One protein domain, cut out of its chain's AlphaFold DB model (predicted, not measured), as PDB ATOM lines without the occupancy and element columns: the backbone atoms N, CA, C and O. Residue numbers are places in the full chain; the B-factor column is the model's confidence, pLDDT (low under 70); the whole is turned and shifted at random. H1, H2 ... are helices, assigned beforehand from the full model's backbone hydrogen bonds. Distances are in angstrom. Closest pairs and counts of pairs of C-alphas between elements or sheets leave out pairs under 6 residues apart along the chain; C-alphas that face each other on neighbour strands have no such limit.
ATOM      1  N   LEU A 227     -28.184 -32.473  32.203       93.88
ATOM      2  CA  LEU A 227     -26.900 -31.812  32.412       93.88
ATOM      3  C   LEU A 227     -26.869 -30.387  31.854       93.88
ATOM      4  O   LEU A 227     -26.395 -29.487  32.542       93.88
ATOM      5  N   GLY A 228     -27.408 -30.157  30.654       94.06
ATOM      6  CA  GLY A 228     -27.476 -28.815  30.073       94.06
ATOM      7  C   GLY A 228     -28.320 -27.859  30.919       94.06
ATOM      8  O   GLY A 228     -27.927 -26.711  31.114       94.06
ATOM      9  N   ARG A 229     -29.429 -28.340  31.504       95.44
ATOM     10  CA  ARG A 229     -30.234 -27.557  32.465       95.44
ATOM     11  C   ARG A 229     -29.436 -27.165  33.700       95.44
ATOM     12  O   ARG A 229     -29.450 -25.997  34.071       95.44
ATOM     13  N   ALA A 230     -28.714 -28.110  34.298       95.56
ATOM     14  CA  ALA A 230     -27.894 -27.843  35.477       95.56
ATOM     15  C   ALA A 230     -26.743 -26.867  35.189       95.56
ATOM     16  O   ALA A 230     -26.480 -25.983  36.001       95.56
ATOM     17  N   VAL A 231     -26.098 -26.968  34.020       96.06
ATOM     18  CA  VAL A 231     -25.078 -25.996  33.598       96.06
ATOM     19  C   VAL A 231     -25.687 -24.608  33.422       96.06
ATOM     20  O   VAL A 231     -25.175 -23.645  33.990       96.06
ATOM     21  N   ALA A 232     -26.783 -24.497  32.665       96.25
ATOM     22  CA  ALA A 232     -27.455 -23.220  32.441       96.25
ATOM     23  C   ALA A 232     -27.907 -22.586  33.765       96.25
ATOM     24  O   ALA A 232     -27.745 -21.384  33.965       96.25
ATOM     25  N   PHE A 233     -28.412 -23.403  34.691       96.50
ATOM     26  CA  PHE A 233     -28.799 -22.968  36.025       96.50
ATOM     27  C   PHE A 233     -27.608 -22.455  36.843       96.50
ATOM     28  O   PHE A 233     -27.676 -21.354  37.381       96.50
ATOM     29  N   ALA A 234     -26.493 -23.189  36.888       95.69
ATOM     30  CA  ALA A 234     -25.289 -22.770  37.606       95.69
ATOM     31  C   ALA A 234     -24.704 -21.451  37.068       95.69
ATOM     32  O   ALA A 234     -24.330 -20.574  37.846       95.69
ATOM     33  N   LEU A 235     -24.664 -21.280  35.741       95.12
ATOM     34  CA  LEU A 235     -24.202 -20.037  35.116       95.12
ATOM     35  C   LEU A 235     -25.157 -18.871  35.413       95.12
ATOM     36  O   LEU A 235     -24.706 -17.798  35.809       95.12
ATOM     37  N   LYS A 236     -26.476 -19.100  35.325       95.25
ATOM     38  CA  LYS A 236     -27.495 -18.109  35.704       95.25
ATOM     39  C   LYS A 236     -27.362 -17.693  37.171       95.25
ATOM     40  O   LYS A 236     -27.472 -16.510  37.476       95.25
ATOM     41  N   LEU A 237     -27.113 -18.638  38.079       94.62
ATOM     42  CA  LEU A 237     -26.878 -18.335  39.492       94.62
ATOM     43  C   LEU A 237     -25.630 -17.479  39.694       94.62
ATOM     44  O   LEU A 237     -25.663 -16.568  40.515       94.62
ATOM     45  N   SER A 238     -24.559 -17.731  38.933       94.06
ATOM     46  CA  SER A 238     -23.352 -16.899  38.979       94.06
ATOM     47  C   SER A 238     -23.673 -15.447  38.635       94.06
ATOM     48  O   SER A 238     -23.275 -14.538  39.356       94.06
ATOM     49  N   GLU A 239     -24.428 -15.229  37.558       93.19
ATOM     50  CA  GLU A 239     -24.822 -13.889  37.118       93.19
ATOM     51  C   GLU A 239     -25.783 -13.210  38.104       93.19
ATOM     52  O   GLU A 239     -25.665 -12.011  38.367       93.19
ATOM     53  N   LEU A 240     -26.731 -13.964  38.672       93.19
ATOM     54  CA  LEU A 240     -27.666 -13.458  39.679       93.19
ATOM     55  C   LEU A 240     -26.949 -13.042  40.962       93.19
ATOM     56  O   LEU A 240     -27.220 -11.961  41.479       93.19
ATOM     57  N   ALA A 241     -26.018 -13.863  41.453       90.88
ATOM     58  CA  ALA A 241     -25.263 -13.558  42.660       90.88
ATOM     59  C   ALA A 241     -24.416 -12.285  42.496       90.88
ATOM     60  O   ALA A 241     -24.324 -11.491  43.429       90.88
ATOM     61  N   GLU A 242     -23.863 -12.053  41.301       90.75
ATOM     62  CA  GLU A 242     -23.099 -10.844  40.974       90.75
ATOM     63  C   GLU A 242     -23.971  -9.589  40.857       90.75
ATOM     64  O   GLU A 242     -23.580  -8.522  41.325       90.75
ATOM     65  N   ARG A 243     -25.146  -9.693  40.222       92.75
ATOM     66  CA  ARG A 243     -25.985  -8.522  39.910       92.75
ATOM     67  C   ARG A 243     -26.980  -8.160  41.005       92.75
ATOM     68  O   ARG A 243     -27.215  -6.982  41.249       92.75
ATOM     69  N   ALA A 244     -27.607  -9.166  41.603       89.44
ATOM     70  CA  ALA A 244     -28.722  -9.016  42.538       89.44
ATOM     71  C   ALA A 244     -28.363  -9.454  43.969       89.44
ATOM     72  O   ALA A 244     -29.144  -9.245  44.897       89.44
ATOM     73  N   GLY A 245     -27.171 -10.023  44.160       89.56
ATOM     74  CA  GLY A 245     -26.668 -10.465  45.452       89.56
ATOM     75  C   GLY A 245     -27.022 -11.913  45.793       89.56
ATOM     76  O   GLY A 245     -27.899 -12.549  45.207       89.56
ATOM     77  N   VAL A 246     -26.316 -12.435  46.797       90.50
ATOM     78  CA  VAL A 246     -26.334 -13.852  47.197       90.50
ATOM     79  C   VAL A 246     -27.725 -14.337  47.615       90.50
ATOM     80  O   VAL A 246     -28.127 -15.430  47.232       90.50
ATOM     81  N   ARG A 247     -28.500 -13.508  48.327       89.06
ATOM     82  CA  ARG A 247     -29.841 -13.882  48.821       89.06
ATOM     83  C   ARG A 247     -30.820 -14.214  47.696       89.06
ATOM     84  O   ARG A 247     -31.570 -15.175  47.801       89.06
ATOM     85  N   VAL A 248     -30.780 -13.453  46.603       91.56
ATOM     86  CA  VAL A 248     -31.645 -13.693  45.437       91.56
ATOM     87  C   VAL A 248     -31.250 -14.995  44.737       91.56
ATOM     88  O   VAL A 248     -32.104 -15.747  44.271       91.56
ATOM     89  N   ALA A 249     -29.951 -15.303  44.699       91.62
ATOM     90  CA  ALA A 249     -29.468 -16.572  44.169       91.62
ATOM     91  C   ALA A 249     -29.918 -17.765  45.041       91.62
ATOM     92  O   ALA A 249     -30.338 -18.786  44.501       91.62
ATOM     93  N   GLU A 250     -29.908 -17.629  46.370       92.31
ATOM     94  CA  GLU A 250     -30.427 -18.646  47.300       92.31
ATOM     95  C   GLU A 250     -31.940 -18.873  47.153       92.31
ATOM     96  O   GLU A 250     -32.411 -20.007  47.246       92.31
ATOM     97  N   GLU A 251     -32.723 -17.822  46.897       91.81
ATOM     98  CA  GLU A 251     -34.158 -17.949  46.604       91.81
ATOM     99  C   GLU A 251     -34.399 -18.731  45.308       91.81
ATOM    100  O   GLU A 251     -35.182 -19.681  45.302       91.81
ATOM    101  N   ALA A 252     -33.643 -18.437  44.246       92.31
ATOM    102  CA  ALA A 252     -33.727 -19.182  42.990       92.31
ATOM    103  C   ALA A 252     -33.375 -20.677  43.151       92.31
ATOM    104  O   ALA A 252     -33.926 -21.525  42.444       92.31
ATOM    105  N   VAL A 253     -32.486 -21.025  44.092       93.12
ATOM    106  CA  VAL A 253     -32.195 -22.426  44.450       93.12
ATOM    107  C   VAL A 253     -33.413 -23.115  45.064       93.12
ATOM    108  O   VAL A 253     -33.685 -24.262  44.715       93.12
ATOM    109  N   LYS A 254     -34.176 -22.431  45.925       90.81
ATOM    110  CA  LYS A 254     -35.377 -22.998  46.571       90.81
ATOM    111  C   LYS A 254     -36.517 -23.262  45.587       90.81
ATOM    112  O   LYS A 254     -37.296 -24.185  45.800       90.81
ATOM    113  N   GLU A 255     -36.613 -22.461  44.532       92.12
ATOM    114  CA  GLU A 255     -37.641 -22.594  43.490       92.12
ATOM    115  C   GLU A 255     -37.303 -23.654  42.429       92.12
ATOM    116  O   GLU A 255     -38.166 -24.052  41.646       92.12
ATOM    117  N   THR A 256     -36.051 -24.119  42.389       93.56
ATOM    118  CA  THR A 256     -35.566 -25.075  41.389       93.56
ATOM    119  C   THR A 256     -35.672 -26.511  41.898       93.56
ATOM    120  O   THR A 256     -35.580 -26.789  43.093       93.56
ATOM    121  N   ASP A 257     -35.855 -27.464  40.983       91.19
ATOM    122  CA  ASP A 257     -35.937 -28.871  41.348       91.19
ATOM    123  C   ASP A 257     -34.623 -29.389  41.969       91.19
ATOM    124  O   ASP A 257     -33.508 -29.035  41.570       91.19
ATOM    125  N   ARG A 258     -34.768 -30.277  42.959       89.81
ATOM    126  CA  ARG A 258     -33.652 -30.799  43.762       89.81
ATOM    127  C   ARG A 258     -32.597 -31.531  42.928       89.81
ATOM    128  O   ARG A 258     -31.429 -31.535  43.308       89.81
ATOM    129  N   GLU A 259     -32.993 -32.161  41.823       89.75
ATOM    130  CA  GLU A 259     -32.078 -32.903  40.954       89.75
ATOM    131  C   GLU A 259     -31.160 -31.944  40.183       89.75
ATOM    132  O   GLU A 259     -29.940 -32.120  40.196       89.75
ATOM    133  N   THR A 260     -31.724 -30.892  39.583       93.12
ATOM    134  CA  THR A 260     -30.975 -29.830  38.898       93.12
ATOM    135  C   THR A 260     -30.026 -29.118  39.857       93.12
ATOM    136  O   THR A 260     -28.861 -28.919  39.510       93.12
ATOM    137  N   VAL A 261     -30.472 -28.797  41.078       93.50
ATOM    138  CA  VAL A 261     -29.617 -28.183  42.112       93.50
ATOM    139  C   VAL A 261     -28.465 -29.113  42.500       93.50
ATOM    140  O   VAL A 261     -27.316 -28.676  42.549       93.50
ATOM    141  N   ALA A 262     -28.733 -30.403  42.731       92.44
ATOM    142  CA  ALA A 262     -27.695 -31.366  43.099       92.44
ATOM    143  C   ALA A 262     -26.658 -31.554  41.978       92.44
ATOM    144  O   ALA A 262     -25.456 -31.572  42.244       92.44
ATOM    145  N   LEU A 263     -27.100 -31.637  40.720       94.19
ATOM    146  CA  LEU A 263     -26.197 -31.737  39.574       94.19
ATOM    147  C   LEU A 263     -25.409 -30.439  39.347       94.19
ATOM    148  O   LEU A 263     -24.222 -30.500  39.035       94.19
ATOM    149  N   ALA A 264     -26.027 -29.273  39.543       95.06
ATOM    150  CA  ALA A 264     -25.334 -27.989  39.498       95.06
ATOM    151  C   ALA A 264     -24.262 -27.901  40.595       95.06
ATOM    152  O   ALA A 264     -23.132 -27.520  40.306       95.06
ATOM    153  N   CYS A 265     -24.578 -28.334  41.822       94.31
ATOM    154  CA  CYS A 265     -23.622 -28.417  42.927       94.31
ATOM    155  C   CYS A 265     -22.433 -29.317  42.572       94.31
ATOM    156  O   CYS A 265     -21.286 -28.910  42.742       94.31
ATOM    157  N   TYR A 266     -22.693 -30.499  42.002       94.19
ATOM    158  CA  TYR A 266     -21.645 -31.395  41.507       94.19
ATOM    159  C   TYR A 266     -20.759 -30.667  40.481       94.19
ATOM    160  O   TYR A 266     -19.541 -30.566  40.661       94.19
ATOM    161  N   LEU A 267     -21.356 -30.129  39.418       94.69
ATOM    162  CA  LEU A 267     -20.626 -29.478  38.329       94.69
ATOM    163  C   LEU A 267     -19.785 -28.291  38.816       94.69
ATOM    164  O   LEU A 267     -18.626 -28.177  38.430       94.69
ATOM    165  N   VAL A 268     -20.320 -27.449  39.698       94.50
ATOM    166  CA  VAL A 268     -19.564 -26.336  40.284       94.50
ATOM    167  C   VAL A 268     -18.435 -26.860  41.175       94.50
ATOM    168  O   VAL A 268     -17.313 -26.374  41.088       94.50
ATOM    169  N   ALA A 269     -18.668 -27.878  42.002       92.31
ATOM    170  CA  ALA A 269     -17.636 -28.372  42.910       92.31
ATOM    171  C   ALA A 269     -16.426 -28.979  42.177       92.31
ATOM    172  O   ALA A 269     -15.291 -28.760  42.607       92.31
ATOM    173  N   LEU A 270     -16.657 -29.723  41.084       91.69
ATOM    174  CA  LEU A 270     -15.632 -30.555  40.430       91.69
ATOM    175  C   LEU A 270     -15.279 -30.155  38.986       91.69
ATOM    176  O   LEU A 270     -14.261 -30.606  38.463       91.69
ATOM    177  N   CYS A 271     -16.086 -29.318  38.333       92.81
ATOM    178  CA  CYS A 271     -15.923 -28.943  36.923       92.81
ATOM    179  C   CYS A 271     -15.933 -27.419  36.684       92.81
ATOM    180  O   CYS A 271     -16.045 -27.000  35.531       92.81
ATOM    181  N   TRP A 272     -15.793 -26.583  37.718       92.62
ATOM    182  CA  TRP A 272     -15.883 -25.120  37.601       92.62
ATOM    183  C   TRP A 272     -14.935 -24.506  36.559       92.62
ATOM    184  O   TRP A 272     -15.380 -23.696  35.746       92.62
ATOM    185  N   GLU A 273     -13.668 -24.936  36.509       91.56
ATOM    186  CA  GLU A 273     -12.695 -24.449  35.513       91.56
ATOM    187  C   GLU A 273     -13.184 -24.714  34.085       91.56
ATOM    188  O   GLU A 273     -13.114 -23.857  33.206       91.56
ATOM    189  N   LYS A 274     -13.757 -25.904  33.869       91.81
ATOM    190  CA  LYS A 274     -14.283 -26.364  32.575       91.81
ATOM    191  C   LYS A 274     -15.543 -25.598  32.166       91.81
ATOM    192  O   LYS A 274     -15.869 -25.541  30.982       91.81
ATOM    193  N   MET A 275     -16.244 -25.016  33.137       91.19
ATOM    194  CA  MET A 275     -17.386 -24.122  32.935       91.19
ATOM    195  C   MET A 275     -16.967 -22.658  32.727       91.19
ATOM    196  O   MET A 275     -17.827 -21.829  32.444       91.19
ATOM    197  N   GLY A 276     -15.674 -22.333  32.843       90.19
ATOM    198  CA  GLY A 276     -15.165 -20.965  32.724       90.19
ATOM    199  C   GLY A 276     -15.430 -20.093  33.954       90.19
ATOM    200  O   GLY A 276     -15.443 -18.869  33.843       90.19
ATOM    201  N   LEU A 277     -15.671 -20.705  35.115       92.00
ATOM    202  CA  LEU A 277     -15.815 -19.991  36.383       92.00
ATOM    203  C   LEU A 277     -14.429 -19.702  36.982       92.00
ATOM    204  O   LEU A 277     -13.468 -20.410  36.688       92.00
ATOM    205  N   SER A 278     -14.317 -18.666  37.817       93.00
ATOM    206  CA  SER A 278     -13.142 -18.459  38.675       93.00
ATOM    207  C   SER A 278     -13.288 -19.244  39.981       93.00
ATOM    208  O   SER A 278     -14.395 -19.647  40.346       93.00
ATOM    209  N   GLU A 279     -12.185 -19.429  40.707       91.19
ATOM    210  CA  GLU A 279     -12.194 -20.094  42.017       91.19
ATOM    211  C   GLU A 279     -13.110 -19.361  43.013       91.19
ATOM    212  O   GLU A 279     -13.931 -19.983  43.680       91.19
ATOM    213  N   GLU A 280     -13.085 -18.025  43.006       92.19
ATOM    214  CA  GLU A 280     -13.981 -17.176  43.805       92.19
ATOM    215  C   GLU A 280     -15.463 -17.427  43.484       92.19
ATOM    216  O   GLU A 280     -16.286 -17.583  44.390       92.19
ATOM    217  N   LYS A 281     -15.815 -17.512  42.191       93.31
ATOM    218  CA  LYS A 281     -17.187 -17.824  41.756       93.31
ATOM    219  C   LYS A 281     -17.582 -19.236  42.159       93.31
ATOM    220  O   LYS A 281     -18.720 -19.457  42.565       93.31
ATOM    221  N   ARG A 282     -16.657 -20.191  42.065       92.88
ATOM    222  CA  ARG A 282     -16.880 -21.566  42.512       92.88
ATOM    223  C   ARG A 282     -17.182 -21.605  44.006       92.88
ATOM    224  O   ARG A 282     -18.201 -22.174  44.378       92.88
ATOM    225  N   ASP A 283     -16.375 -20.970  44.846       91.69
ATOM    226  CA  ASP A 283     -16.589 -20.966  46.296       91.69
ATOM    227  C   ASP A 283     -17.896 -20.266  46.693       91.69
ATOM    228  O   ASP A 283     -18.606 -20.727  47.590       91.69
ATOM    229  N   LEU A 284     -18.253 -19.181  46.000       92.31
ATOM    230  CA  LEU A 284     -19.541 -18.511  46.168       92.31
ATOM    231  C   LEU A 284     -20.708 -19.438  45.805       92.31
ATOM    232  O   LEU A 284     -21.642 -19.602  46.588       92.31
ATOM    233  N   LEU A 285     -20.651 -20.067  44.633       93.62
ATOM    234  CA  LEU A 285     -21.719 -20.930  44.140       93.62
ATOM    235  C   LEU A 285     -21.847 -22.217  44.948       93.62
ATOM    236  O   LEU A 285     -22.966 -22.654  45.177       93.62
ATOM    237  N   VAL A 286     -20.747 -22.800  45.433       91.38
ATOM    238  CA  VAL A 286     -20.795 -23.942  46.360       91.38
ATOM    239  C   VAL A 286     -21.522 -23.558  47.649       91.38
ATOM    240  O   VAL A 286     -22.289 -24.365  48.157       91.38
ATOM    241  N   LYS A 287     -21.354 -22.330  48.160       89.00
ATOM    242  CA  LYS A 287     -22.111 -21.854  49.331       89.00
ATOM    243  C   LYS A 287     -23.594 -21.651  49.022       89.00
ATOM    244  O   LYS A 287     -24.426 -22.064  49.816       89.00
ATOM    245  N   VAL A 288     -23.922 -21.072  47.867       90.12
ATOM    246  CA  VAL A 288     -25.315 -20.836  47.443       90.12
ATOM    247  C   VAL A 288     -26.053 -22.151  47.171       90.12
ATOM    248  O   VAL A 288     -27.175 -22.345  47.624       90.12
ATOM    249  N   LEU A 289     -25.417 -23.074  46.447       87.69
ATOM    250  CA  LEU A 289     -25.976 -24.381  46.080       87.69
ATOM    251  C   LEU A 289     -25.957 -25.368  47.251       87.69
ATOM    252  O   LEU A 289     -26.864 -26.183  47.395       87.69
ATOM    253  N   GLY A 290     -24.907 -25.302  48.068       72.56
ATOM    254  CA  GLY A 290     -24.699 -26.120  49.258       72.56
ATOM    255  C   GLY A 290     -25.318 -25.532  50.523       72.56
ATOM    256  O   GLY A 290     -25.125 -26.116  51.589       72.56
ATOM    257  N   GLY A 291     -26.042 -24.412  50.410       50.59
ATOM    258  CA  GLY A 291     -26.750 -23.735  51.491       50.59
ATOM    259  C   GLY A 291     -27.759 -24.664  52.155       50.59
ATOM    260  O   GLY A 291     -28.940 -24.686  51.816       50.59
TER     261      GLY A 291
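Overview. This is residues 227 to 291 of the 293 residues of an uncharacterized protein of Thermofilum sp (UniProt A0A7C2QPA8). The longest helix, H1, crosses the side-by-side pair H3 and H4, and H2 folds back from its end to pack on H1 and H4. The printed part has 65 residues, with four named helices, H1 to H4 in chain order, and no named strand: all helix. It is compact, with a radius of gyration of the C-alphas of 10.2 A, and spans 25 by 23 by 17 A.

Along the chain. Find C-alpha 227 at (-26.900, -31.812, 32.412); from there H1 runs 25.0 A to residue 244. H2 is residues 246 to 255, H3 residues 258 to 271, and H4 residues 279 to 289, ending at C-alpha (-25.976, -24.381, 46.080).

Arrangement. Residues 227 to 234 of H1 touch H3, about perpendicular at 82 degrees, with the C-alphas of Ala 230 and Ala 264 closest, 4.8 A apart. H3 and H4, a hairpin, have a shallow tilt of 19 degrees, opposite ways. In H1, H2, H3 and H4 every O i to N i+4 pair is within hydrogen-bond range.

Size, cuts and confidence. The printed part has no cut; residue 291 is under pLDDT 70.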